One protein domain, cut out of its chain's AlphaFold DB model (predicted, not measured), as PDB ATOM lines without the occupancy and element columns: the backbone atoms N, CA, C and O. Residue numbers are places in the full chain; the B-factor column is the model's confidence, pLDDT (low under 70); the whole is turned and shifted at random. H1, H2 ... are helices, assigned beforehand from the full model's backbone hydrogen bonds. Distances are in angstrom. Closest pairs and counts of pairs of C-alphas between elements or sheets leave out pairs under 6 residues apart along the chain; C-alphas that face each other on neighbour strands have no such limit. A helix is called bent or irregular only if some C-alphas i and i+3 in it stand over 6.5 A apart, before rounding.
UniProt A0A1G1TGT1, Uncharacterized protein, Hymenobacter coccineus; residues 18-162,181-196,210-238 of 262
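AT A GLANCE: This is residues 18 to 162, 181 to 196 and 210 to 238 of the 262 residues of an uncharacterized protein of Hymenobacter coccineus (UniProt A0A1G1TGT1). A four-helix bundle, H2, H4, H5 and H6, runs up and down, each helix against the one before it, and it is loose where H6 slants away from H5. Short H1 sits in the middle between H2, H6 and the last arm of bent H8, H3 crosses one end of the bundle, and residues 186 to 196 of H7 stick out. The printed part has 190 residues, with eight named helices, H1 to H8 in chain order, and no named strand; the class is all helix. It is compact, with a radius of gyration of the C-alphas of 17.8 A, and spans 48 by 45 by 28 A.

HOW THE PARTS SIT: Begin at the longest helix by residues, H8, residues 210 to 238, 29 residues, assigned as one helix by its hydrogen bonds but bent: C-alphas 223 and 226 are 6.5 A apart, and arms H8a, 210 to 223, and H8b, 226 to 238, stand at a steep tilt of 43 degrees. H8a touches H3, residues 61 to 74, closest at C-alphas Leu 71 and Ser 215, 4.8 A. H8b is close to but not clearly touching H1, residues 18 to 28: the closest C-alphas, His 24 and Ala 229, are 6.2 A apart. H1 touches H2, residues 38 to 59, at a steep tilt of 58 degrees, closest at C-alphas Val 22 and Gly 49, 3.9 A. H2 touches H4, residues 82 to 109, opposite ways at a steep tilt of 42 degrees, closest at C-alphas Leu 57 and Ala 89, 5.4 A. H4, with residues 104 to 108 alone, touches residues 113 to 116 of H5, residues 113 to 132, as a helical hairpin; C-alphas Trp 107 and Leu 116 are closest, 6.0 A. H5 and H6, residues 135 to 158, form another, touching through residues 126 to 132 and 138 to 142 alone, closest at C-alphas Leu 130 and Ser 138, 5.3 A. H6 and irregular H7, residues 181 to 196, only just touch, with 3 pairs of C-alphas within 8 A, the closest being Thr 156 and Phe 181, 5.8 A. H4 and H6 are apart. Every O i to N i+4 pair is within hydrogen-bond range in H1, H3, H4, H5 and H8a, against 15 of 18 in H2, 17 of 20 in H6, 10 of 12 in H7 and 7 of 9 in H8b.

IN THESE COORDINATES: Find C-alpha 18 at (-3.599, 36.468, -38.540), where H1 begins. H4 runs 40.0 A from C-alpha 82 at (-4.545, 43.977, -22.218); H6 is 32.4 A long, H2 31.6 A and H5 28.0 A. In H7, C-alphas 184 and 187 are 7.3 A apart. H8b ends at C-alpha 238, (-0.326, 32.994, -61.389).

THE WHOLE: The farthest C-alphas, Ala 83 and Ala 162, are 52.8 A apart. Residues 163 to 180 and 197 to 209 are cut out, with C-alpha gaps of 12.4 A and 16.0 A. Of the links printed whole, none is long. Look for low confidence, pLDDT under 70, at residues 31 to 33.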
ATOM      1  N   PHE A  18      -3.434  35.019 -38.402       95.75
ATOM      2  CA  PHE A  18      -3.599  36.468 -38.540       95.75
ATOM      3  C   PHE A  18      -2.709  37.043 -39.642       95.75
ATOM      4  O   PHE A  18      -3.198  37.798 -40.477       95.75
ATOM      5  N   LEU A  19      -1.440  36.631 -39.720       96.06
ATOM      6  CA  LEU A  19      -0.530  37.057 -40.790       96.06
ATOM      7  C   LEU A  19      -1.027  36.627 -42.175       96.06
ATOM      8  O   LEU A  19      -1.033  37.424 -43.115       96.06
ATOM      9  N   LEU A  20      -1.489  35.380 -42.295       95.19
ATOM     10  CA  LEU A  20      -2.088  34.876 -43.524       95.19
ATOM     11  C   LEU A  20      -3.346  35.665 -43.895       95.19
ATOM     12  O   LEU A  20      -3.529  35.978 -45.065       95.19
ATOM     13  N   THR A  21      -4.185  36.009 -42.917       95.00
ATOM     14  CA  THR A  21      -5.412  36.793 -43.122       95.00
ATOM     15  C   THR A  21      -5.088  38.201 -43.613       95.00
ATOM     16  O   THR A  21      -5.637  38.625 -44.624       95.00
ATOM     17  N   VAL A  22      -4.136  38.891 -42.969       96.00
ATOM     18  CA  VAL A  22      -3.630  40.204 -43.407       96.00
ATOM     19  C   VAL A  22      -3.207  40.148 -44.873       96.00
ATOM     20  O   VAL A  22      -3.653  40.953 -45.689       96.00
ATOM     21  N   TRP A  23      -2.370  39.173 -45.221       93.88
ATOM     22  CA  TRP A  23      -1.899  39.014 -46.589       93.88
ATOM     23  C   TRP A  23      -3.037  38.704 -47.563       93.88
ATOM     24  O   TRP A  23      -3.184  39.361 -48.593       93.88
ATOM     25  N   HIS A  24      -3.829  37.682 -47.259       94.38
ATOM     26  CA  HIS A  24      -4.818  37.132 -48.170       94.38
ATOM     27  C   HIS A  24      -5.941  38.126 -48.452       94.38
ATOM     28  O   HIS A  24      -6.255  38.371 -49.615       94.38
ATOM     29  N   TRP A  25      -6.497  38.739 -47.408       93.88
ATOM     30  CA  TRP A  25      -7.586  39.698 -47.546       93.88
ATOM     31  C   TRP A  25      -7.109  40.963 -48.247       93.88
ATOM     32  O   TRP A  25      -7.686  41.375 -49.250       93.88
ATOM     33  N   GLY A  26      -5.975  41.516 -47.817       93.50
ATOM     34  CA  GLY A  26      -5.437  42.720 -48.435       93.50
ATOM     35  C   GLY A  26      -5.010  42.539 -49.897       93.50
ATOM     36  O   GLY A  26      -5.220  43.431 -50.715       93.50
ATOM     37  N   SER A  27      -4.449  41.381 -50.260       89.69
ATOM     38  CA  SER A  27      -4.039  41.095 -51.646       89.69
ATOM     39  C   SER A  27      -5.209  40.769 -52.575       89.69
ATOM     40  O   SER A  27      -5.156  41.086 -53.771       89.69
ATOM     41  N   ALA A  28      -6.270  40.152 -52.049       86.44
ATOM     42  CA  ALA A  28      -7.495  39.879 -52.791       86.44
ATOM     43  C   ALA A  28      -8.289  41.158 -53.092       86.44
ATOM     44  O   ALA A  28      -8.869  41.257 -54.179       86.44
ATOM     45  N   ASP A  29      -8.241  42.120 -52.170       86.50
ATOM     46  CA  ASP A  29      -9.013  43.364 -52.196       86.50
ATOM     47  C   ASP A  29      -8.294  44.538 -52.871       86.50
ATOM     48  O   ASP A  29      -8.876  45.611 -53.015       86.50
ATOM     49  N   ALA A  30      -7.039  44.355 -53.288       75.31
ATOM     50  CA  ALA A  30      -6.293  45.384 -54.003       75.31
ATOM     51  C   ALA A  30      -7.045  45.814 -55.286       75.31
ATOM     52  O   ALA A  30      -7.532  44.943 -56.023       75.31
ATOM     53  N   PRO A  31      -7.103  47.121 -55.617       66.75
ATOM     54  CA  PRO A  31      -7.971  47.608 -56.682       66.75
ATOM     55  C   PRO A  31      -7.699  46.979 -58.045       66.75
ATOM     56  O   PRO A  31      -6.553  46.722 -58.440       66.75
ATOM     57  N   ALA A  32      -8.771  46.832 -58.822       63.62
ATOM     58  CA  ALA A  32      -8.690  46.430 -60.216       63.62
ATOM     59  C   ALA A  32      -7.889  47.454 -61.043       63.62
ATOM     60  O   ALA A  32      -8.091  48.663 -60.943       63.62
ATOM     61  N   GLY A  33      -6.979  46.969 -61.892       68.00
ATOM     62  CA  GLY A  33      -6.202  47.800 -62.812       68.00
ATOM     63  C   GLY A  33      -4.762  47.316 -62.997       68.00
ATOM     64  O   GLY A  33      -4.390  46.256 -62.484       68.00
ATOM     65  N   PRO A  34      -3.929  48.078 -63.731       70.25
ATOM     66  CA  PRO A  34      -2.521  47.750 -63.915       70.25
ATOM     67  C   PRO A  34      -1.811  47.669 -62.562       70.25
ATOM     68  O   PRO A  34      -1.804  48.637 -61.792       70.25
ATOM     69  N   ARG A  35      -1.224  46.509 -62.255       74.25
ATOM     70  CA  ARG A  35      -0.522  46.310 -60.985       74.25
ATOM     71  C   ARG A  35       0.683  47.257 -60.901       74.25
ATOM     72  O   ARG A  35       1.407  47.406 -61.887       74.25
ATOM     73  N   PRO A  36       0.900  47.929 -59.754       81.56
ATOM     74  CA  PRO A  36       2.129  48.678 -59.533       81.56
ATOM     75  C   PRO A  36       3.323  47.711 -59.413       81.56
ATOM     76  O   PRO A  36       3.160  46.493 -59.483       81.56
ATOM     77  N   ALA A  37       4.528  48.251 -59.206       86.19
ATOM     78  CA  ALA A  37       5.703  47.434 -58.894       86.19
ATOM     79  C   ALA A  37       5.403  46.440 -57.754       86.19
ATOM     80  O   ALA A  37       4.672  46.781 -56.822       86.19
ATOM     81  N   ALA A  38       5.985  45.238 -57.810       86.62
ATOM     82  CA  ALA A  38       5.645  44.134 -56.906       86.62
ATOM     83  C   ALA A  38       5.709  44.522 -55.418       86.62
ATOM     84  O   ALA A  38       4.796  44.210 -54.661       86.62
ATOM     85  N   TRP A  39       6.734  45.279 -55.015       87.50
ATOM     86  CA  TRP A  39       6.882  45.739 -53.633       87.50
ATOM     87  C   TRP A  39       5.785  46.726 -53.201       87.50
ATOM     88  O   TRP A  39       5.358  46.691 -52.054       87.50
ATOM     89  N   LEU A  40       5.294  47.582 -54.107       89.69
ATOM     90  CA  LEU A  40       4.185  48.502 -53.817       89.69
ATOM     91  C   LEU A  40       2.877  47.745 -53.677       89.69
ATOM     92  O   LEU A  40       2.064  48.085 -52.827       89.69
ATOM     93  N   TRP A  41       2.673  46.735 -54.521       88.44
ATOM     94  CA  TRP A  41       1.510  45.868 -54.417       88.44
ATOM     95  C   TRP A  41       1.528  45.081 -53.102       88.44
ATOM     96  O   TRP A  41       0.510  45.035 -52.418       88.44
ATOM     97  N   LEU A  42       2.687  44.546 -52.709       90.44
ATOM     98  CA  LEU A  42       2.887  43.887 -51.418       90.44
ATOM     99  C   LEU A  42       2.618  44.846 -50.250       90.44
ATOM    100  O   LEU A  42       1.820  44.524 -49.377       90.44
ATOM    101  N   ALA A  43       3.224  46.038 -50.260       92.94
ATOM    102  CA  ALA A  43       3.032  47.041 -49.214       92.94
ATOM    103  C   ALA A  43       1.559  47.445 -49.082       92.94
ATOM    104  O   ALA A  43       1.016  47.441 -47.981       92.94
ATOM    105  N   HIS A  44       0.900  47.733 -50.205       92.50
ATOM    106  CA  HIS A  44      -0.522  48.047 -50.238       92.50
ATOM    107  C   HIS A  44      -1.376  46.898 -49.687       92.50
ATOM    108  O   HIS A  44      -2.201  47.128 -48.808       92.50
ATOM    109  N   SER A  45      -1.128  45.665 -50.137       92.69
ATOM    110  CA  SER A  45      -1.856  44.477 -49.675       92.69
ATOM    111  C   SER A  45      -1.711  44.298 -48.162       92.69
ATOM    112  O   SER A  45      -2.703  44.187 -47.450       92.69
ATOM    113  N   CYS A  46      -0.486  44.350 -47.635       95.19
ATOM    114  CA  CYS A  46      -0.258  44.223 -46.197       95.19
ATOM    115  C   CYS A  46      -0.916  45.357 -45.406       95.19
ATOM    116  O   CYS A  46      -1.569  45.090 -44.404       95.19
ATOM    117  N   LEU A  47      -0.793  46.612 -45.849       96.12
ATOM    118  CA  LEU A  47      -1.408  47.757 -45.169       96.12
ATOM    119  C   LEU A  47      -2.936  47.655 -45.145       96.12
ATOM    120  O   LEU A  47      -3.550  47.914 -44.110       96.12
ATOM    121  N   ARG A  48      -3.537  47.222 -46.255       94.50
ATOM    122  CA  ARG A  48      -4.978  47.009 -46.372       94.50
ATOM    123  C   ARG A  48      -5.465  45.911 -45.432       94.50
ATOM    124  O   ARG A  48      -6.454  46.104 -44.737       94.50
ATOM    125  N   GLY A  49      -4.748  44.792 -45.365       96.06
ATOM    126  CA  GLY A  49      -5.055  43.723 -44.418       96.06
ATOM    127  C   GLY A  49      -4.870  44.152 -42.963       96.06
ATOM    128  O   GLY A  49      -5.725  43.875 -42.130       96.06
ATOM    129  N   LEU A  50      -3.788  44.875 -42.654       97.12
ATOM    130  CA  LEU A  50      -3.502  45.374 -41.306       97.12
ATOM    131  C   LEU A  50      -4.563  46.359 -40.806       97.12
ATOM    132  O   LEU A  50      -4.840  46.369 -39.608       97.12
ATOM    133  N   LEU A  51      -5.191  47.138 -41.695       96.75
ATOM    134  CA  LEU A  51      -6.314  48.024 -41.360       96.75
ATOM    135  C   LEU A  51      -7.418  47.272 -40.593       96.75
ATOM    136  O   LEU A  51      -7.936  47.776 -39.599       96.75
ATOM    137  N   LEU A  52      -7.721  46.041 -41.015       96.62
ATOM    138  CA  LEU A  52      -8.792  45.207 -40.456       96.62
ATOM    139  C   LEU A  52      -8.497  44.721 -39.031       96.62
ATOM    140  O   LEU A  52      -9.412  44.309 -38.327       96.62
ATOM    141  N   PHE A  53      -7.237  44.795 -38.597       96.50
ATOM    142  CA  PHE A  53      -6.813  44.471 -37.235       96.50
ATOM    143  C   PHE A  53      -6.578  45.734 -36.406       96.50
ATOM    144  O   PHE A  53      -7.040  45.822 -35.270       96.50
ATOM    145  N   ALA A  54      -5.888  46.726 -36.975       97.44
ATOM    146  CA  ALA A  54      -5.527  47.957 -36.282       97.44
ATOM    147  C   ALA A  54      -6.762  48.764 -35.856       97.44
ATOM    148  O   ALA A  54      -6.811  49.266 -34.734       97.44
ATOM    149  N   VAL A  55      -7.776  48.858 -36.722       97.81
ATOM    150  CA  VAL A  55      -8.960  49.683 -36.453       97.81
ATOM    151  C   VAL A  55      -9.821  49.088 -35.333       97.81
ATOM    152  O   VAL A  55     -10.095  49.821 -34.384       97.81
ATOM    153  N   PRO A  56     -10.191  47.789 -35.333       97.44
ATOM    154  CA  PRO A  56     -10.889  47.195 -34.192       97.44
ATOM    155  C   PRO A  56     -10.071  47.202 -32.898       97.44
ATOM    156  O   PRO A  56     -10.637  47.425 -31.830       97.44
ATOM    157  N   LEU A  57      -8.747  47.008 -32.966       96.38
ATOM    158  CA  LEU A  57      -7.884  47.099 -31.784       96.38
ATOM    159  C   LEU A  57      -7.929  48.485 -31.128       96.38
ATOM    160  O   LEU A  57      -7.825  48.576 -29.908       96.38
ATOM    161  N   TRP A  58      -8.088  49.546 -31.921       96.81
ATOM    162  CA  TRP A  58      -8.152  50.916 -31.420       96.81
ATOM    163  C   TRP A  58      -9.575  51.357 -31.049       96.81
ATOM    164  O   TRP A  58      -9.785  51.922 -29.981       96.81
ATOM    165  N   GLY A  59     -10.563  51.076 -31.904       96.75
ATOM    166  CA  GLY A  59     -11.957  51.493 -31.709       96.75
ATOM    167  C   GLY A  59     -12.767  50.594 -30.772       96.75
ATOM    168  O   GLY A  59     -13.718  51.053 -30.147       96.75
ATOM    169  N   TRP A  60     -12.381  49.322 -30.643       97.62
ATOM    170  CA  TRP A  60     -13.072  48.305 -29.842       97.62
ATOM    171  C   TRP A  60     -12.072  47.452 -29.039       97.62
ATOM    172  O   TRP A  60     -12.042  46.224 -29.191       97.62
ATOM    173  N   PRO A  61     -11.212  48.060 -28.200       96.88
ATOM    174  CA  PRO A  61     -10.070  47.372 -27.595       96.88
ATOM    175  C   PRO A  61     -10.493  46.173 -26.739       96.88
ATOM    176  O   PRO A  61      -9.924  45.089 -26.864       96.88
ATOM    177  N   THR A  62     -11.536  46.327 -25.918       96.94
ATOM    178  CA  THR A  62     -12.023  45.270 -25.019       96.94
ATOM    179  C   THR A  62     -12.636  44.100 -25.789       96.94
ATOM    180  O   THR A  62     -12.340  42.942 -25.503       96.94
ATOM    181  N   GLN A  63     -13.467  44.383 -26.792       97.06
ATOM    182  CA  GLN A  63     -14.126  43.361 -27.606       97.06
ATOM    183  C   GLN A  63     -13.110  42.631 -28.486       97.06
ATOM    184  O   GLN A  63     -13.159  41.407 -28.601       97.06
ATOM    185  N   THR A  64     -12.154  43.362 -29.063       96.81
ATOM    186  CA  THR A  64     -11.082  42.778 -29.875       96.81
ATOM    187  C   THR A  64     -10.163  41.907 -29.019       96.81
ATOM    188  O   THR A  64      -9.854  40.783 -29.414       96.81
ATOM    189  N   ALA A  65      -9.809  42.350 -27.807       96.69
ATOM    190  CA  ALA A  65      -9.094  41.520 -26.841       96.69
ATOM    191  C   ALA A  65      -9.891  40.263 -26.467       96.69
ATOM    192  O   ALA A  65      -9.318  39.177 -26.415       96.69
ATOM    193  N   GLY A  66     -11.208  40.381 -26.269       96.50
ATOM    194  CA  GLY A  66     -12.097  39.249 -26.003       96.50
ATOM    195  C   GLY A  66     -12.109  38.217 -27.133       96.50
ATOM    196  O   GLY A  66     -12.051  37.021 -26.866       96.50
ATOM    197  N   VAL A  67     -12.106  38.659 -28.392       96.38
ATOM    198  CA  VAL A  67     -12.002  37.770 -29.560       96.38
ATOM    199  C   VAL A  67     -10.646  37.059 -29.604       96.38
ATOM    200  O   VAL A  67     -10.603  35.836 -29.727       96.38
ATOM    201  N   VAL A  68      -9.540  37.801 -29.479       96.56
ATOM    202  CA  VAL A  68      -8.181  37.235 -29.553       96.56
ATOM    203  C   VAL A  68      -7.930  36.261 -28.403       96.56
ATOM    204  O   VAL A  68      -7.524  35.122 -28.628       96.56
ATOM    205  N   ASN A  69      -8.219  36.677 -27.170       97.06
ATOM    206  CA  ASN A  69      -8.018  35.844 -25.988       97.06
ATOM    207  C   ASN A  69      -9.023  34.693 -25.916       97.06
ATOM    208  O   ASN A  69      -8.661  33.618 -25.450       97.06
ATOM    209  N   GLY A  70     -10.242  34.869 -26.431       96.38
ATOM    210  CA  GLY A  70     -11.217  33.790 -26.572       96.38
ATOM    211  C   GLY A  70     -10.752  32.704 -27.541       96.38
ATOM    212  O   GLY A  70     -10.953  31.522 -27.276       96.38
ATOM    213  N   LEU A  71     -10.086  33.076 -28.638       96.38
ATOM    214  CA  LEU A  71      -9.497  32.125 -29.584       96.38
ATOM    215  C   LEU A  71      -8.281  31.396 -28.993       96.38
ATOM    216  O   LEU A  71      -8.160  30.178 -29.137       96.38
ATOM    217  N   LEU A  72      -7.400  32.127 -28.302       96.50
ATOM    218  CA  LEU A  72      -6.244  31.544 -27.615       96.50
ATOM    219  C   LEU A  72      -6.695  30.559 -26.532       96.50
ATOM    220  O   LEU A  72      -6.280  29.403 -26.551       96.50
ATOM    221  N   ALA A  73      -7.621  30.968 -25.664       95.56
ATOM    222  CA  ALA A  73      -8.159  30.107 -24.616       95.56
ATOM    223  C   ALA A  73      -8.872  28.874 -25.192       95.56
ATOM    224  O   ALA A  73      -8.658  27.764 -24.713       95.56
ATOM    225  N   PHE A  74      -9.659  29.041 -26.264       94.69
ATOM    226  CA  PHE A  74     -10.337  27.932 -26.948       94.69
ATOM    227  C   PHE A  74      -9.362  26.868 -27.478       94.69
ATOM    228  O   PHE A  74      -9.715  25.698 -27.576       94.69
ATOM    229  N   THR A  75      -8.130  27.264 -27.800       93.25
ATOM    230  CA  THR A  75      -7.089  26.374 -28.343       93.25
ATOM    231  C   THR A  75      -6.046  25.966 -27.304       93.25
ATOM    232  O   THR A  75      -5.061  25.316 -27.639       93.25
ATOM    233  N   GLY A  76      -6.265  26.313 -26.031       93.06
ATOM    234  CA  GLY A  76      -5.362  25.983 -24.929       93.06
ATOM    235  C   GLY A  76      -4.092  26.840 -24.868       93.06
ATOM    236  O   GLY A  76      -3.168  26.496 -24.133       93.06
ATOM    237  N   ALA A  77      -4.016  27.944 -25.616       95.38
ATOM    238  CA  ALA A  77      -2.919  28.902 -25.511       95.38
ATOM    239  C   ALA A  77      -3.125  29.900 -24.353       95.38
ATOM    240  O   ALA A  77      -4.260  30.283 -24.054       95.38
ATOM    241  N   PRO A  78      -2.028  30.407 -23.757       95.44
ATOM    242  CA  PRO A  78      -2.087  31.529 -22.827       95.44
ATOM    243  C   PRO A  78      -2.693  32.777 -23.476       95.44
ATOM    244  O   PRO A  78      -2.408  33.100 -24.632       95.44
ATOM    245  N   THR A  79      -3.497  33.510 -22.710       96.81
ATOM    246  CA  THR A  79      -4.063  34.794 -23.132       96.81
ATOM    247  C   THR A  79      -3.012  35.902 -23.132       96.81
ATOM    248  O   THR A  79      -2.083  35.892 -22.325       96.81
ATOM    249  N   VAL A  80      -3.205  36.909 -23.980       96.38
ATOM    250  CA  VAL A  80      -2.347  38.095 -24.049       96.38
ATOM    251  C   VAL A  80      -2.858  39.174 -23.081       96.38
ATOM    252  O   VAL A  80      -4.060  39.470 -23.082       96.38
ATOM    253  N   PRO A  81      -1.976  39.808 -22.283       96.38
ATOM    254  CA  PRO A  81      -2.352  40.924 -21.420       96.38
ATOM    255  C   PRO A  81      -2.931  42.106 -22.207       96.38
ATOM    256  O   PRO A  81      -2.461  42.448 -23.295       96.38
ATOM    257  N   THR A  82      -3.905  42.794 -21.616       93.50
ATOM    258  CA  THR A  82      -4.545  43.977 -22.218       93.50
ATOM    259  C   THR A  82      -3.543  45.091 -22.524       93.50
ATOM    260  O   THR A  82      -3.622  45.702 -23.585       93.50
ATOM    261  N   ALA A  83      -2.553  45.305 -21.651       95.19
ATOM    262  CA  ALA A  83      -1.484  46.279 -21.870       95.19
ATOM    263  C   ALA A  83      -0.646  45.954 -23.122       95.19
ATOM    264  O   ALA A  83      -0.350  46.840 -23.918       95.19
ATOM    265  N   THR A  84      -0.316  44.679 -23.345       96.44
ATOM    266  CA  THR A  84       0.415  44.239 -24.541       96.44
ATOM    267  C   THR A  84      -0.404  44.481 -25.808       96.44
ATOM    268  O   THR A  84       0.135  44.973 -26.799       96.44
ATOM    269  N   LEU A  85      -1.710  44.193 -25.772       95.31
ATOM    270  CA  LEU A  85      -2.613  44.476 -26.891       95.31
ATOM    271  C   LEU A  85      -2.754  45.980 -27.158       95.31
ATOM    272  O   LEU A  85      -2.784  46.374 -28.319       95.31
ATOM    273  N   ALA A  86      -2.772  46.828 -26.125       95.25
ATOM    274  CA  ALA A  86      -2.814  48.284 -26.280       95.25
ATOM    275  C   ALA A  86      -1.529  48.844 -26.924       95.25
ATOM    276  O   ALA A  86      -1.587  49.681 -27.831       95.25
ATOM    277  N   THR A  87      -0.361  48.335 -26.518       97.00
ATOM    278  CA  THR A  87       0.919  48.671 -27.159       97.00
ATOM    279  C   THR A  87       0.928  48.230 -28.622       97.00
ATOM    280  O   THR A  87       1.290  49.011 -29.502       97.00
ATOM    281  N   ALA A  88       0.469  47.006 -28.904       95.00
ATOM    282  CA  ALA A  88       0.343  46.505 -30.268       95.00
ATOM    283  C   ALA A  88      -0.636  47.350 -31.101       95.00
ATOM    284  O   ALA A  88      -0.325  47.672 -32.244       95.00
ATOM    285  N   ALA A  89      -1.771  47.766 -30.531       95.94
ATOM    286  CA  ALA A  89      -2.743  48.640 -31.184       95.94
ATOM    287  C   ALA A  89      -2.110  49.974 -31.600       95.94
ATOM    288  O   ALA A  89      -2.275  50.408 -32.738       95.94
ATOM    289  N   THR A  90      -1.326  50.584 -30.708       96.69
ATOM    290  CA  THR A  90      -0.614  51.841 -30.986       96.69
ATOM    291  C   THR A  90       0.410  51.665 -32.106       96.69
ATOM    292  O   THR A  90       0.425  52.439 -33.063       96.69
ATOM    293  N   ALA A  91       1.238  50.619 -32.027       97.25
ATOM    294  CA  ALA A  91       2.260  50.340 -33.030       97.25
ATOM    295  C   ALA A  91       1.648  50.034 -34.408       97.25
ATOM    296  O   ALA A  91       2.062  50.607 -35.416       97.25
ATOM    297  N   LEU A  92       0.624  49.177 -34.455       96.75
ATOM    298  CA  LEU A  92      -0.087  48.837 -35.687       96.75
ATOM    299  C   LEU A  92      -0.808  50.049 -36.273       96.75
ATOM    300  O   LEU A  92      -0.728  50.268 -37.480       96.75
ATOM    301  N   GLY A  93      -1.457  50.862 -35.437       96.81
ATOM    302  CA  GLY A  93      -2.094  52.108 -35.857       96.81
ATOM    303  C   GLY A  93      -1.097  53.060 -36.516       96.81
ATOM    304  O   GLY A  93      -1.344  53.534 -37.623       96.81
ATOM    305  N   ALA A  94       0.069  53.266 -35.895       97.81
ATOM    306  CA  ALA A  94       1.129  54.101 -36.457       97.81
ATOM    307  C   ALA A  94       1.630  53.574 -37.813       97.81
ATOM    308  O   ALA A  94       1.728  54.342 -38.770       97.81
ATOM    309  N   VAL A  95       1.891  52.264 -37.926       97.88
ATOM    310  CA  VAL A  95       2.327  51.627 -39.183       97.88
ATOM    311  C   VAL A  95       1.274  51.776 -40.281       97.88
ATOM    312  O   VAL A  95       1.609  52.146 -41.406       97.88
ATOM    313  N   VAL A  96       0.003  51.516 -39.965       97.75
ATOM    314  CA  VAL A  96      -1.104  51.608 -40.925       97.75
ATOM    315  C   VAL A  96      -1.286  53.043 -41.406       97.75
ATOM    316  O   VAL A  96      -1.365  53.258 -42.616       97.75
ATOM    317  N   VAL A  97      -1.305  54.024 -40.500       97.75
ATOM    318  CA  VAL A  97      -1.466  55.442 -40.855       97.75
ATOM    319  C   VAL A  97      -0.285  55.926 -41.691       97.75
ATOM    320  O   VAL A  97      -0.485  56.423 -42.799       97.75
ATOM    321  N   ALA A  98       0.948  55.734 -41.216       98.31
ATOM    322  CA  ALA A  98       2.141  56.180 -41.932       98.31
ATOM    323  C   ALA A  98       2.266  55.509 -43.309       98.31
ATOM    324  O   ALA A  98       2.569  56.171 -44.303       98.31
ATOM    325  N   GLY A  99       1.979  54.207 -43.390       97.62
ATOM    326  CA  GLY A  99       2.031  53.453 -44.637       97.62
ATOM    327  C   GLY A  99       1.006  53.925 -45.669       97.62
ATOM    328  O   GLY A  99       1.363  54.124 -46.832       97.62
ATOM    329  N   HIS A 100      -0.247  54.158 -45.262       96.75
ATOM    330  CA  HIS A 100      -1.271  54.685 -46.169       96.75
ATOM    331  C   HIS A 100      -0.947  56.112 -46.618       96.75
ATOM    332  O   HIS A 100      -1.010  56.387 -47.814       96.75
ATOM    333  N   LEU A 101      -0.510  56.990 -45.708       98.06
ATOM    334  CA  LEU A 101      -0.076  58.345 -46.063       98.06
ATOM    335  C   LEU A 101       1.068  58.323 -47.087       98.06
ATOM    336  O   LEU A 101       1.024  59.065 -48.068       98.06
ATOM    337  N   ALA A 102       2.052  57.437 -46.918       97.31
ATOM    338  CA  ALA A 102       3.150  57.276 -47.869       97.31
ATOM    339  C   ALA A 102       2.669  56.782 -49.247       97.31
ATOM    340  O   ALA A 102       3.114  57.290 -50.283       97.31
ATOM    341  N   LEU A 103       1.736  55.821 -49.285       94.88
ATOM    342  CA  LEU A 103       1.126  55.349 -50.533       94.88
ATOM    343  C   LEU A 103       0.330  56.456 -51.231       94.88
ATOM    344  O   LEU A 103       0.502  56.671 -52.434       94.88
ATOM    345  N   TRP A 104      -0.487  57.193 -50.483       95.62
ATOM    346  CA  TRP A 104      -1.305  58.284 -51.003       95.62
ATOM    347  C   TRP A 104      -0.453  59.429 -51.537       95.62
ATOM    348  O   TRP A 104      -0.662  59.868 -52.669       95.62
ATOM    349  N   ALA A 105       0.565  59.850 -50.783       96.88
ATOM    350  CA  ALA A 105       1.523  60.862 -51.214       96.88
ATOM    351  C   ALA A 105       2.230  60.440 -52.507       96.88
ATOM    352  O   ALA A 105       2.371  61.235 -53.437       96.88
ATOM    353  N   ARG A 106       2.614  59.162 -52.622       95.19
ATOM    354  CA  ARG A 106       3.213  58.630 -53.848       95.19
ATOM    355  C   ARG A 106       2.252  58.678 -55.034       95.19
ATOM    356  O   ARG A 106       2.675  59.052 -56.129       95.19
ATOM    357  N   TRP A 107       0.996  58.269 -54.863       93.62
ATOM    358  CA  TRP A 107       0.010  58.316 -55.946       93.62
ATOM    359  C   TRP A 107      -0.297  59.750 -56.368       93.62
ATOM    360  O   TRP A 107      -0.330  60.015 -57.571       93.62
ATOM    361  N   ALA A 108      -0.414  60.677 -55.416       95.88
ATOM    362  CA  ALA A 108      -0.552  62.106 -55.687       95.88
ATOM    363  C   ALA A 108       0.655  62.649 -56.471       95.88
ATOM    364  O   ALA A 108       0.486  63.247 -57.533       95.88
ATOM    365  N   TYR A 109       1.880  62.349 -56.023       96.94
ATOM    366  CA  TYR A 109       3.119  62.749 -56.699       96.94
ATOM    367  C   TYR A 109       3.200  62.210 -58.134       96.94
ATOM    368  O   TYR A 109       3.607  62.907 -59.061       96.94
ATOM    369  N   ARG A 110       2.753  60.968 -58.350       94.44
ATOM    370  CA  ARG A 110       2.670  60.336 -59.676       94.44
ATOM    371  C   ARG A 110       1.423  60.739 -60.475       94.44
ATOM    372  O   ARG A 110       1.207  60.173 -61.544       94.44
ATOM    373  N   ARG A 111       0.609  61.677 -59.974       95.19
ATOM    374  CA  ARG A 111      -0.652  62.147 -60.579       95.19
ATOM    375  C   ARG A 111      -1.656  61.023 -60.879       95.19
ATOM    376  O   ARG A 111      -2.458  61.118 -61.803       95.19
ATOM    377  N   GLN A 112      -1.640  59.951 -60.085       92.06
ATOM    378  CA  GLN A 112      -2.558  58.812 -60.190       92.06
ATOM    379  C   GLN A 112      -3.867  59.082 -59.429       92.06
ATOM    380  O   GLN A 112      -4.263  58.304 -58.562       92.06
ATOM    381  N   TRP A 113      -4.539  60.191 -59.751       93.19
ATOM    382  CA  TRP A 113      -5.693  60.697 -58.996       93.19
ATOM    383  C   TRP A 113      -6.850  59.707 -58.904       93.19
ATOM    384  O   TRP A 113      -7.395  59.525 -57.825       93.19
ATOM    385  N   ALA A 114      -7.176  59.007 -59.993       90.38
ATOM    386  CA  ALA A 114      -8.241  58.004 -59.977       90.38
ATOM    387  C   ALA A 114      -7.972  56.900 -58.938       90.38
ATOM    388  O   ALA A 114      -8.844  56.590 -58.135       90.38
ATOM    389  N   ARG A 115      -6.740  56.371 -58.898       89.19
ATOM    390  CA  ARG A 115      -6.332  55.363 -57.908       89.19
ATOM    391  C   ARG A 115      -6.375  55.935 -56.494       89.19
ATOM    392  O   ARG A 115      -6.912  55.285 -55.613       89.19
ATOM    393  N   LEU A 116      -5.852  57.143 -56.292       92.94
ATOM    394  CA  LEU A 116      -5.885  57.801 -54.987       92.94
ATOM    395  C   LEU A 116      -7.321  57.987 -54.471       92.94
ATOM    396  O   LEU A 116      -7.592  57.665 -53.320       92.94
ATOM    397  N   CYS A 117      -8.238  58.466 -55.313       93.25
ATOM    398  CA  CYS A 117      -9.634  58.678 -54.931       93.25
ATOM    399  C   CYS A 117     -10.345  57.363 -54.600       93.25
ATOM    400  O   CYS A 117     -11.056  57.303 -53.599       93.25
ATOM    401  N   THR A 118     -10.141  56.313 -55.403       90.75
ATOM    402  CA  THR A 118     -10.674  54.976 -55.102       90.75
ATOM    403  C   THR A 118     -10.167  54.488 -53.751       90.75
ATOM    404  O   THR A 118     -10.954  54.093 -52.904       90.75
ATOM    405  N   GLU A 119      -8.866  54.597 -53.512       91.94
ATOM    406  CA  GLU A 119      -8.229  54.114 -52.289       91.94
ATOM    407  C   GLU A 119      -8.691  54.852 -51.039       91.94
ATOM    408  O   GLU A 119      -9.027  54.225 -50.039       91.94
ATOM    409  N   LEU A 120      -8.769  56.182 -51.100       95.12
ATOM    410  CA  LEU A 120      -9.322  56.980 -50.008       95.12
ATOM    411  C   LEU A 120     -10.780  56.609 -49.738       95.12
ATOM    412  O   LEU A 120     -11.147  56.404 -48.584       95.12
ATOM    413  N   GLY A 121     -11.599  56.490 -50.786       95.50
ATOM    414  CA  GLY A 121     -13.006  56.120 -50.653       95.50
ATOM    415  C   GLY A 121     -13.183  54.753 -49.999       95.50
ATOM    416  O   GLY A 121     -13.953  54.613 -49.052       95.50
ATOM    417  N   GLU A 122     -12.431  53.754 -50.449       94.06
ATOM    418  CA  GLU A 122     -12.496  52.409 -49.885       94.06
ATOM    419  C   GLU A 122     -11.983  52.354 -48.439       94.06
ATOM    420  O   GLU A 122     -12.624  51.733 -47.594       94.06
ATOM    421  N   VAL A 123     -10.873  53.032 -48.121       95.88
ATOM    422  CA  VAL A 123     -10.361  53.105 -46.742       95.88
ATOM    423  C   VAL A 123     -11.365  53.797 -45.824       95.88
ATOM    424  O   VAL A 123     -11.601  53.307 -44.725       95.88
ATOM    425  N   VAL A 124     -12.006  54.884 -46.264       97.56
ATOM    426  CA  VAL A 124     -13.059  55.556 -45.487       97.56
ATOM    427  C   VAL A 124     -14.242  54.622 -45.244       97.56
ATOM    428  O   VAL A 124     -14.692  54.508 -44.106       97.56
ATOM    429  N   VAL A 125     -14.719  53.908 -46.266       97.06
ATOM    430  CA  VAL A 125     -15.820  52.942 -46.107       97.06
ATOM    431  C   VAL A 125     -15.448  51.836 -45.117       97.06
ATOM    432  O   VAL A 125     -16.252  51.501 -44.248       97.06
ATOM    433  N   LEU A 126     -14.226  51.301 -45.196       96.69
ATOM    434  CA  LEU A 126     -13.750  50.283 -44.259       96.69
ATOM    435  C   LEU A 126     -13.598  50.831 -42.837       96.69
ATOM    436  O   LEU A 126     -14.011  50.165 -41.892       96.69
ATOM    437  N   LEU A 127     -13.064  52.041 -42.665       98.12
ATOM    438  CA  LEU A 127     -12.974  52.691 -41.356       98.12
ATOM    439  C   LEU A 127     -14.359  52.864 -40.734       98.12
ATOM    440  O   LEU A 127     -14.557  52.488 -39.580       98.12
ATOM    441  N   LEU A 128     -15.325  53.371 -41.503       98.38
ATOM    442  CA  LEU A 128     -16.703  53.528 -41.043       98.38
ATOM    443  C   LEU A 128     -17.311  52.183 -40.641       98.38
ATOM    444  O   LEU A 128     -17.885  52.081 -39.563       98.38
ATOM    445  N   LEU A 129     -17.139  51.138 -41.455       98.19
ATOM    446  CA  LEU A 129     -17.632  49.794 -41.145       98.19
ATOM    447  C   LEU A 129     -17.035  49.235 -39.840       98.19
ATOM    448  O   LEU A 129     -17.764  48.705 -39.002       98.19
ATOM    449  N   LEU A 130     -15.714  49.337 -39.677       98.00
ATOM    450  CA  LEU A 130     -14.981  48.754 -38.548       98.00
ATOM    451  C   LEU A 130     -15.186  49.531 -37.243       98.00
ATOM    452  O   LEU A 130     -15.083  48.945 -36.168       98.00
ATOM    453  N   LEU A 131     -15.468  50.833 -37.324       98.00
ATOM    454  CA  LEU A 131     -15.762  51.669 -36.160       98.00
ATOM    455  C   LEU A 131     -17.246  51.645 -35.782       98.00
ATOM    456  O   LEU A 131     -17.560  51.710 -34.599       98.00
ATOM    457  N   ALA A 132     -18.161  51.521 -36.748       98.31
ATOM    458  CA  ALA A 132     -19.599  51.538 -36.476       98.31
ATOM    459  C   ALA A 132     -20.129  50.224 -35.885       98.31
ATOM    460  O   ALA A 132     -21.141  50.239 -35.185       98.31
ATOM    461  N   LEU A 133     -19.484  49.087 -36.170       98.25
ATOM    462  CA  LEU A 133     -19.952  47.765 -35.747       98.25
ATOM    463  C   LEU A 133     -18.940  47.081 -34.814       98.25
ATOM    464  O   LEU A 133     -17.734  47.211 -35.032       98.25
ATOM    465  N   PRO A 134     -19.401  46.273 -33.836       96.81
ATOM    466  CA  PRO A 134     -18.514  45.453 -33.018       96.81
ATOM    467  C   PRO A 134     -17.639  44.521 -33.877       96.81
ATOM    468  O   PRO A 134     -18.106  44.063 -34.925       96.81
ATOM    469  N   PRO A 135     -16.427  44.141 -33.425       96.31
ATOM    470  CA  PRO A 135     -15.436  43.429 -34.244       96.31
ATOM    471  C   PRO A 135     -15.951  42.160 -34.934       96.31
ATOM    472  O   PRO A 135     -15.632  41.904 -36.091       96.31
ATOM    473  N   GLN A 136     -16.776  41.366 -34.244       95.81
ATOM    474  CA  GLN A 136     -17.340  40.127 -34.794       95.81
ATOM    475  C   GLN A 136     -18.334  40.390 -35.932       95.81
ATOM    476  O   GLN A 136     -18.398  39.628 -36.894       95.81
ATOM    477  N   LEU A 137     -19.112  41.469 -35.832       96.44
ATOM    478  CA  LEU A 137     -20.093  41.828 -36.848       96.44
ATOM    479  C   LEU A 137     -19.423  42.556 -38.014       96.44
ATOM    480  O   LEU A 137     -19.714  42.244 -39.166       96.44
ATOM    481  N   SER A 138     -18.496  43.477 -37.732       97.31
ATOM    482  CA  SER A 138     -17.760  44.196 -38.773       97.31
ATOM    483  C   SER A 138     -16.960  43.237 -39.651       97.31
ATOM    484  O   SER A 138     -17.037  43.345 -40.874       97.31
ATOM    485  N   VAL A 139     -16.289  42.235 -39.063       95.75
ATOM    486  CA  VAL A 139     -15.568  41.215 -39.836       95.75
ATOM    487  C   VAL A 139     -16.510  40.340 -40.662       95.75
ATOM    488  O   VAL A 139     -16.186  40.032 -41.802       95.75
ATOM    489  N   ALA A 140     -17.692  39.981 -40.145       95.12
ATOM    490  CA  ALA A 140     -18.670  39.194 -40.895       95.12
ATOM    491  C   ALA A 140     -19.227  39.974 -42.097       95.12
ATOM    492  O   ALA A 140     -19.267  39.455 -43.213       95.12
ATOM    493  N   VAL A 141     -19.605  41.239 -41.890       97.44
ATOM    494  CA  VAL A 141     -20.099  42.128 -42.952       97.44
ATOM    495  C   VAL A 141     -19.008  42.371 -43.994       97.44
ATOM    496  O   VAL A 141     -19.257  42.206 -45.188       97.44
ATOM    497  N   TYR A 142     -17.788  42.688 -43.560       96.88
ATOM    498  CA  TYR A 142     -16.637  42.829 -44.449       96.88
ATOM    499  C   TYR A 142     -16.391  41.544 -45.252       96.88
ATOM    500  O   TYR A 142     -16.292  41.580 -46.479       96.88
ATOM    501  N   PHE A 143     -16.361  40.391 -44.583       95.06
ATOM    502  CA  PHE A 143     -16.096  39.112 -45.229       95.06
ATOM    503  C   PHE A 143     -17.144  38.785 -46.299       95.06
ATOM    504  O   PHE A 143     -16.776  38.381 -47.400       95.06
ATOM    505  N   ILE A 144     -18.434  38.980 -46.013       94.06
ATOM    506  CA  ILE A 144     -19.534  38.636 -46.926       94.06
ATOM    507  C   ILE A 144     -19.635  39.633 -48.086       94.06
ATOM    508  O   ILE A 144     -19.686  39.231 -49.247       94.06
ATOM    509  N   PHE A 145     -19.683  40.931 -47.785       93.94
ATOM    510  CA  PHE A 145     -20.062  41.946 -48.773       93.94
ATOM    511  C   PHE A 145     -18.878  42.591 -49.482       93.94
ATOM    512  O   PHE A 145     -19.057  43.155 -50.559       93.94
ATOM    513  N   TRP A 146     -17.679  42.497 -48.911       93.75
ATOM    514  CA  TRP A 146     -16.474  43.053 -49.508       93.75
ATOM    515  C   TRP A 146     -15.579  41.948 -50.049       93.75
ATOM    516  O   TRP A 146     -15.456  41.772 -51.260       93.75
ATOM    517  N   HIS A 147     -15.010  41.150 -49.151       94.56
ATOM    518  CA  HIS A 147     -13.971  40.192 -49.503       94.56
ATOM    519  C   HIS A 147     -14.506  39.054 -50.387       94.56
ATOM    520  O   HIS A 147     -14.010  38.810 -51.490       94.56
ATOM    521  N   SER A 148     -15.596  38.404 -49.965       92.06
ATOM    522  CA  SER A 148     -16.228  37.336 -50.748       92.06
ATOM    523  C   SER A 148     -16.728  37.854 -52.094       92.06
ATOM    524  O   SER A 148     -16.609  37.151 -53.095       92.06
ATOM    525  N   LEU A 149     -17.220  39.098 -52.160       91.19
ATOM    526  CA  LEU A 149     -17.652  39.703 -53.416       91.19
ATOM    527  C   LEU A 149     -16.495  39.805 -54.424       91.19
ATOM    528  O   LEU A 149     -16.675  39.440 -55.587       91.19
ATOM    529  N   GLN A 150     -15.296  40.211 -53.993       89.56
ATOM    530  CA  GLN A 150     -14.118  40.248 -54.871       89.56
ATOM    531  C   GLN A 150     -13.769  38.859 -55.425       89.56
ATOM    532  O   GLN A 150     -13.482  38.709 -56.619       89.56
ATOM    533  N   HIS A 151     -13.856  37.820 -54.591       90.44
ATOM    534  CA  HIS A 151     -13.648  36.438 -55.024       90.44
ATOM    535  C   HIS A 151     -14.726  35.958 -55.994       90.44
ATOM    536  O   HIS A 151     -14.394  35.374 -57.028       90.44
ATOM    537  N   VAL A 152     -15.996  36.250 -55.715       90.56
ATOM    538  CA  VAL A 152     -17.123  35.911 -56.589       90.56
ATOM    539  C   VAL A 152     -16.949  36.556 -57.959       90.56
ATOM    540  O   VAL A 152     -17.055  35.867 -58.976       90.56
ATOM    541  N   LEU A 153     -16.622  37.847 -58.019       87.31
ATOM    542  CA  LEU A 153     -16.421  38.555 -59.283       87.31
ATOM    543  C   LEU A 153     -15.232  37.992 -60.071       87.31
ATOM    544  O   LEU A 153     -15.331  37.796 -61.286       87.31
ATOM    545  N   ARG A 154     -14.126  37.670 -59.390       85.69
ATOM    546  CA  ARG A 154     -12.939  37.064 -60.011       85.69
ATOM    547  C   ARG A 154     -13.232  35.667 -60.558       85.69
ATOM    548  O   ARG A 154     -12.859  35.359 -61.690       85.69
ATOM    549  N   LEU A 155     -13.915  34.837 -59.776       87.94
ATOM    550  CA  LEU A 155     -14.250  33.465 -60.138       87.94
ATOM    551  C   LEU A 155     -15.313  33.411 -61.238       87.94
ATOM    552  O   LEU A 155     -15.214  32.585 -62.134       87.94
ATOM    553  N   THR A 156     -16.272  34.336 -61.238       89.19
ATOM    554  CA  THR A 156     -17.263  34.481 -62.315       89.19
ATOM    555  C   THR A 156     -16.585  34.717 -63.665       89.19
ATOM    556  O   THR A 156     -16.926  34.058 -64.647       89.19
ATOM    557  N   GLY A 157     -15.567  35.586 -63.702       83.25
ATOM    558  CA  GLY A 157     -14.747  35.788 -64.899       83.25
ATOM    559  C   GLY A 157     -13.963  34.536 -65.303       83.25
ATOM    560  O   GLY A 157     -13.940  34.180 -66.478       83.25
ATOM    561  N   TRP A 158     -13.374  33.823 -64.338       83.69
ATOM    562  CA  TRP A 158     -12.641  32.577 -64.599       83.69
ATOM    563  C   TRP A 158     -13.545  31.443 -65.116       83.69
ATOM    564  O   TRP A 158     -13.146  30.671 -65.979       83.69
ATOM    565  N   LEU A 159     -14.795  31.388 -64.651       87.12
ATOM    566  CA  LEU A 159     -15.821  30.428 -65.074       87.12
ATOM    567  C   LEU A 159     -16.435  30.734 -66.453       87.12
ATOM    568  O   LEU A 159     -17.353  30.023 -66.880       87.12
ATOM    569  N   GLY A 160     -15.934  31.763 -67.144       84.56
ATOM    570  CA  GLY A 160     -16.304  32.095 -68.517       84.56
ATOM    571  C   GLY A 160     -17.527  33.000 -68.646       84.56
ATOM    572  O   GLY A 160     -18.167  32.995 -69.693       84.56
ATOM    573  N   TYR A 161     -17.883  33.766 -67.609       84.25
ATOM    574  CA  TYR A 161     -18.928  34.778 -67.754       84.25
ATOM    575  C   TYR A 161     -18.486  35.865 -68.742       84.25
ATOM    576  O   TYR A 161     -17.530  36.601 -68.484       84.25
ATOM    577  N   ALA A 162     -19.198  35.974 -69.864       75.44
ATOM    578  CA  ALA A 162     -19.010  37.020 -70.858       75.44
ATOM    579  C   ALA A 162     -20.111  38.083 -70.687       75.44
ATOM    580  O   ALA A 162     -21.290  37.740 -70.799       75.44
ATOM    581  N   PHE A 181     -22.950  32.958 -60.839       93.31
ATOM    582  CA  PHE A 181     -22.096  32.355 -59.825       93.31
ATOM    583  C   PHE A 181     -22.891  31.450 -58.882       93.31
ATOM    584  O   PHE A 181     -22.547  30.281 -58.722       93.31
ATOM    585  N   LEU A 182     -23.981  31.964 -58.307       93.06
ATOM    586  CA  LEU A 182     -24.805  31.236 -57.344       93.06
ATOM    587  C   LEU A 182     -25.398  29.967 -57.949       93.06
ATOM    588  O   LEU A 182     -25.370  28.934 -57.295       93.06
ATOM    589  N   ARG A 183     -25.857  29.990 -59.205       94.00
ATOM    590  CA  ARG A 183     -26.354  28.777 -59.882       94.00
ATOM    591  C   ARG A 183     -25.290  27.687 -59.989       94.00
ATOM    592  O   ARG A 183     -25.608  26.515 -59.823       94.00
ATOM    593  N   ARG A 184     -24.034  28.063 -60.247       93.50
ATOM    594  CA  ARG A 184     -22.913  27.112 -60.324       93.50
ATOM    595  C   ARG A 184     -22.430  26.659 -58.948       93.50
ATOM    596  O   ARG A 184     -22.038  25.509 -58.793       93.50
ATOM    597  N   ALA A 185     -22.464  27.549 -57.961       93.12
ATOM    598  CA  ALA A 185     -22.024  27.267 -56.600       93.12
ATOM    599  C   ALA A 185     -23.090  26.545 -55.756       93.12
ATOM    600  O   ALA A 185     -22.731  25.889 -54.782       93.12
ATOM    601  N   ALA A 186     -24.375  26.631 -56.120       94.12
ATOM    602  CA  ALA A 186     -25.502  26.135 -55.329       94.12
ATOM    603  C   ALA A 186     -25.361  24.675 -54.861       94.12
ATOM    604  O   ALA A 186     -25.590  24.442 -53.676       94.12
ATOM    605  N   PRO A 187     -24.937  23.696 -55.691       94.38
ATOM    606  CA  PRO A 187     -24.809  22.312 -55.229       94.38
ATOM    607  C   PRO A 187     -23.786  22.163 -54.092       94.38
ATOM    608  O   PRO A 187     -24.063  21.533 -53.072       94.38
ATOM    609  N   LEU A 188     -22.618  22.798 -54.239       92.88
ATOM    610  CA  LEU A 188     -21.563  22.774 -53.224       92.88
ATOM    611  C   LEU A 188     -21.926  23.611 -51.995       92.88
ATOM    612  O   LEU A 188     -21.574  23.231 -50.879       92.88
ATOM    613  N   LEU A 189     -22.649  24.718 -52.186       91.88
ATOM    614  CA  LEU A 189     -23.170  25.539 -51.097       91.88
ATOM    615  C   LEU A 189     -24.167  24.743 -50.251       91.88
ATOM    616  O   LEU A 189     -24.018  24.708 -49.036       91.88
ATOM    617  N   LEU A 190     -25.128  24.055 -50.875       95.44
ATOM    618  CA  LEU A 190     -26.099  23.210 -50.174       95.44
ATOM    619  C   LEU A 190     -25.408  22.092 -49.390       95.44
ATOM    620  O   LEU A 190     -25.727  21.882 -48.221       95.44
ATOM    621  N   LEU A 191     -24.423  21.425 -50.000       95.75
ATOM    622  CA  LEU A 191     -23.625  20.403 -49.322       95.75
ATOM    623  C   LEU A 191     -22.862  20.986 -48.123       95.75
ATOM    624  O   LEU A 191     -22.855  20.391 -47.047       95.75
ATOM    625  N   SER A 192     -22.262  22.165 -48.289       90.56
ATOM    626  CA  SER A 192     -21.527  22.856 -47.224       90.56
ATOM    627  C   SER A 192     -22.456  23.298 -46.091       90.56
ATOM    628  O   SER A 192     -22.129  23.101 -44.925       90.56
ATOM    629  N   CYS A 193     -23.644  23.823 -46.403       93.12
ATOM    630  CA  CYS A 193     -24.670  24.150 -45.415       93.12
ATOM    631  C   CYS A 193     -25.126  22.903 -44.651       93.12
ATOM    632  O   CYS A 193     -25.187  22.938 -43.426       93.12
ATOM    633  N   ALA A 194     -25.390  21.788 -45.339       95.56
ATOM    634  CA  ALA A 194     -25.756  20.529 -44.695       95.56
ATOM    635  C   ALA A 194     -24.640  20.014 -43.770       95.56
ATOM    636  O   ALA A 194     -24.905  19.673 -42.618       95.56
ATOM    637  N   ALA A 195     -23.386  20.026 -44.234       91.75
ATOM    638  CA  ALA A 195     -22.231  19.625 -43.435       91.75
ATOM    639  C   ALA A 195     -22.052  20.511 -42.190       91.75
ATOM    640  O   ALA A 195     -21.842  19.992 -41.095       91.75
ATOM    641  N   LEU A 196     -22.195  21.834 -42.330       89.19
ATOM    642  CA  LEU A 196     -22.124  22.778 -41.210       89.19
ATOM    643  C   LEU A 196     -23.280  22.597 -40.221       89.19
ATOM    644  O   LEU A 196     -23.057  22.681 -39.017       89.19
ATOM    645  N   GLY A 210     -21.431  32.009 -27.275       89.88
ATOM    646  CA  GLY A 210     -21.224  32.600 -28.603       89.88
ATOM    647  C   GLY A 210     -19.744  32.836 -28.924       89.88
ATOM    648  O   GLY A 210     -19.333  32.701 -30.073       89.88
ATOM    649  N   ALA A 211     -18.918  33.104 -27.907       91.88
ATOM    650  CA  ALA A 211     -17.471  33.218 -28.064       91.88
ATOM    651  C   ALA A 211     -16.833  31.886 -28.488       91.88
ATOM    652  O   ALA A 211     -16.011  31.881 -29.397       91.88
ATOM    653  N   ALA A 212     -17.250  30.757 -27.900       93.25
ATOM    654  CA  ALA A 212     -16.749  29.438 -28.287       93.25
ATOM    655  C   ALA A 212     -17.140  29.083 -29.732       93.25
ATOM    656  O   ALA A 212     -16.308  28.600 -30.499       93.25
ATOM    657  N   TRP A 213     -18.376  29.402 -30.132       94.06
ATOM    658  CA  TRP A 213     -18.822  29.264 -31.521       94.06
ATOM    659  C   TRP A 213     -18.004  30.117 -32.489       94.06
ATOM    660  O   TRP A 213     -17.608  29.639 -33.551       94.06
ATOM    661  N   PHE A 214     -17.713  31.363 -32.116       94.94
ATOM    662  CA  PHE A 214     -16.899  32.256 -32.932       94.94
ATOM    663  C   PHE A 214     -15.448  31.770 -33.043       94.94
ATOM    664  O   PHE A 214     -14.902  31.730 -34.143       94.94
ATOM    665  N   SER A 215     -14.839  31.325 -31.940       95.06
ATOM    666  CA  SER A 215     -13.495  30.739 -31.945       95.06
ATOM    667  C   SER A 215     -13.424  29.490 -32.821       95.06
ATOM    668  O   SER A 215     -12.511  29.370 -33.636       95.06
ATOM    669  N   LEU A 216     -14.415  28.597 -32.731       93.06
ATOM    670  CA  LEU A 216     -14.508  27.445 -33.625       93.06
ATOM    671  C   LEU A 216     -14.610  27.883 -35.090       93.06
ATOM    672  O   LEU A 216     -13.903  27.340 -35.938       93.06
ATOM    673  N   ALA A 217     -15.456  28.871 -35.393       92.25
ATOM    674  CA  ALA A 217     -15.594  29.398 -36.747       92.25
ATOM    675  C   ALA A 217     -14.260  29.946 -37.278       92.25
ATOM    676  O   ALA A 217     -13.923  29.684 -38.430       92.25
ATOM    677  N   LEU A 218     -13.462  30.624 -36.445       93.94
ATOM    678  CA  LEU A 218     -12.122  31.094 -36.813       93.94
ATOM    679  C   LEU A 218     -11.126  29.949 -37.032       93.94
ATOM    680  O   LEU A 218     -10.341  30.011 -37.976       93.94
ATOM    681  N   VAL A 219     -11.163  28.890 -36.219       93.12
ATOM    682  CA  VAL A 219     -10.319  27.697 -36.426       93.12
ATOM    683  C   VAL A 219     -10.677  27.011 -37.745       93.12
ATOM    684  O   VAL A 219      -9.796  26.729 -38.559       93.12
ATOM    685  N   VAL A 220     -11.968  26.786 -38.000       90.44
ATOM    686  CA  VAL A 220     -12.449  26.202 -39.262       90.44
ATOM    687  C   VAL A 220     -12.065  27.093 -40.442       90.44
ATOM    688  O   VAL A 220     -11.501  26.598 -41.419       90.44
ATOM    689  N   ALA A 221     -12.291  28.407 -40.331       90.69
ATOM    690  CA  ALA A 221     -11.897  29.382 -41.340       90.69
ATOM    691  C   ALA A 221     -10.388  29.320 -41.608       90.69
ATOM    692  O   ALA A 221      -9.976  29.231 -42.759       90.69
ATOM    693  N   SER A 222      -9.552  29.287 -40.572       91.19
ATOM    694  CA  SER A 222      -8.096  29.172 -40.691       91.19
ATOM    695  C   SER A 222      -7.667  27.926 -41.466       91.19
ATOM    696  O   SER A 222      -6.863  28.023 -42.399       91.19
ATOM    697  N   ILE A 223      -8.254  26.768 -41.141       90.25
ATOM    698  CA  ILE A 223      -7.952  25.491 -41.802       90.25
ATOM    699  C   ILE A 223      -8.225  25.570 -43.309       90.25
ATOM    700  O   ILE A 223      -7.447  25.021 -44.091       90.25
ATOM    701  N   VAL A 224      -9.288  26.267 -43.726       90.19
ATOM    702  CA  VAL A 224      -9.629  26.426 -45.151       90.19
ATOM    703  C   VAL A 224      -8.950  27.626 -45.814       90.19
ATOM    704  O   VAL A 224      -8.775  27.615 -47.032       90.19
ATOM    705  N   THR A 225      -8.508  28.625 -45.042       91.69
ATOM    706  CA  THR A 225      -7.917  29.864 -45.569       91.69
ATOM    707  C   THR A 225      -6.604  29.585 -46.283       91.69
ATOM    708  O   THR A 225      -6.408  30.098 -47.376       91.69
ATOM    709  N   LEU A 226      -5.712  28.752 -45.732       88.56
ATOM    710  CA  LEU A 226      -4.435  28.465 -46.399       88.56
ATOM    711  C   LEU A 226      -4.623  27.736 -47.745       88.56
ATOM    712  O   LEU A 226      -4.131  28.250 -48.750       88.56
ATOM    713  N   PRO A 227      -5.355  26.605 -47.827       89.25
ATOM    714  CA  PRO A 227      -5.654  25.973 -49.113       89.25
ATOM    715  C   PRO A 227      -6.344  26.923 -50.098       89.25
ATOM    716  O   PRO A 227      -5.983  26.957 -51.274       89.25
ATOM    717  N   HIS A 228      -7.302  27.726 -49.625       90.50
ATOM    718  CA  HIS A 228      -8.010  28.694 -50.457       90.50
ATOM    719  C   HIS A 228      -7.081  29.798 -50.984       90.50
ATOM    720  O   HIS A 228      -7.065  30.078 -52.183       90.50
ATOM    721  N   ALA A 229      -6.251  30.387 -50.122       89.62
ATOM    722  CA  ALA A 229      -5.288  31.414 -50.494       89.62
ATOM    723  C   ALA A 229      -4.269  30.883 -51.509       89.62
ATOM    724  O   ALA A 229      -3.951  31.577 -52.476       89.62
ATOM    725  N   LEU A 230      -3.802  29.640 -51.341       89.56
ATOM    726  CA  LEU A 230      -2.926  28.975 -52.307       89.56
ATOM    727  C   LEU A 230      -3.629  28.756 -53.649       89.56
ATOM    728  O   LEU A 230      -3.047  29.075 -54.683       89.56
ATOM    729  N   LEU A 231      -4.880  28.288 -53.651       89.19
ATOM    730  CA  LEU A 231      -5.675  28.125 -54.871       89.19
ATOM    731  C   LEU A 231      -5.812  29.456 -55.626       89.19
ATOM    732  O   LEU A 231      -5.514  29.538 -56.817       89.19
ATOM    733  N   VAL A 232      -6.211  30.522 -54.933       86.75
ATOM    734  CA  VAL A 232      -6.377  31.845 -55.550       86.75
ATOM    735  C   VAL A 232      -5.042  32.360 -56.088       86.75
ATOM    736  O   VAL A 232      -4.964  32.809 -57.229       86.75
ATOM    737  N   THR A 233      -3.979  32.262 -55.298       84.06
ATOM    738  CA  THR A 233      -2.672  32.834 -55.640       84.06
ATOM    739  C   THR A 233      -1.992  32.063 -56.773       84.06
ATOM    740  O   THR A 233      -1.558  32.653 -57.762       84.06
ATOM    741  N   LEU A 234      -1.919  30.736 -56.656       85.75
ATOM    742  CA  LEU A 234      -1.132  29.879 -57.546       85.75
ATOM    743  C   LEU A 234      -1.898  29.416 -58.786       85.75
ATOM    744  O   LEU A 234      -1.270  29.144 -59.805       85.75
ATOM    745  N   VAL A 235      -3.227  29.318 -58.723       84.25
ATOM    746  CA  VAL A 235      -4.036  28.837 -59.856       84.25
ATOM    747  C   VAL A 235      -4.717  29.996 -60.568       84.25
ATOM    748  O   VAL A 235      -4.601  30.123 -61.787       84.25
ATOM    749  N   MET A 236      -5.404  30.870 -59.829       80.94
ATOM    750  CA  MET A 236      -6.179  31.949 -60.453       80.94
ATOM    751  C   MET A 236      -5.307  33.148 -60.839       80.94
ATOM    752  O   MET A 236      -5.498  33.735 -61.906       80.94
ATOM    753  N   ASP A 237      -4.344  33.508 -59.992       78.25
ATOM    754  CA  ASP A 237      -3.550  34.723 -60.163       78.25
ATOM    755  C   ASP A 237      -2.193  34.501 -60.837       78.25
ATOM    756  O   ASP A 237      -1.704  35.422 -61.495       78.25
ATOM    757  N   ALA A 238      -1.614  33.301 -60.763       76.56
ATOM    758  CA  ALA A 238      -0.326  32.994 -61.389       76.56
ATOM    759  C   ALA A 238      -0.255  33.302 -62.901       76.56
ATOM    760  O   ALA A 238       0.782  33.811 -63.339       76.56
TER     761      ALA A 238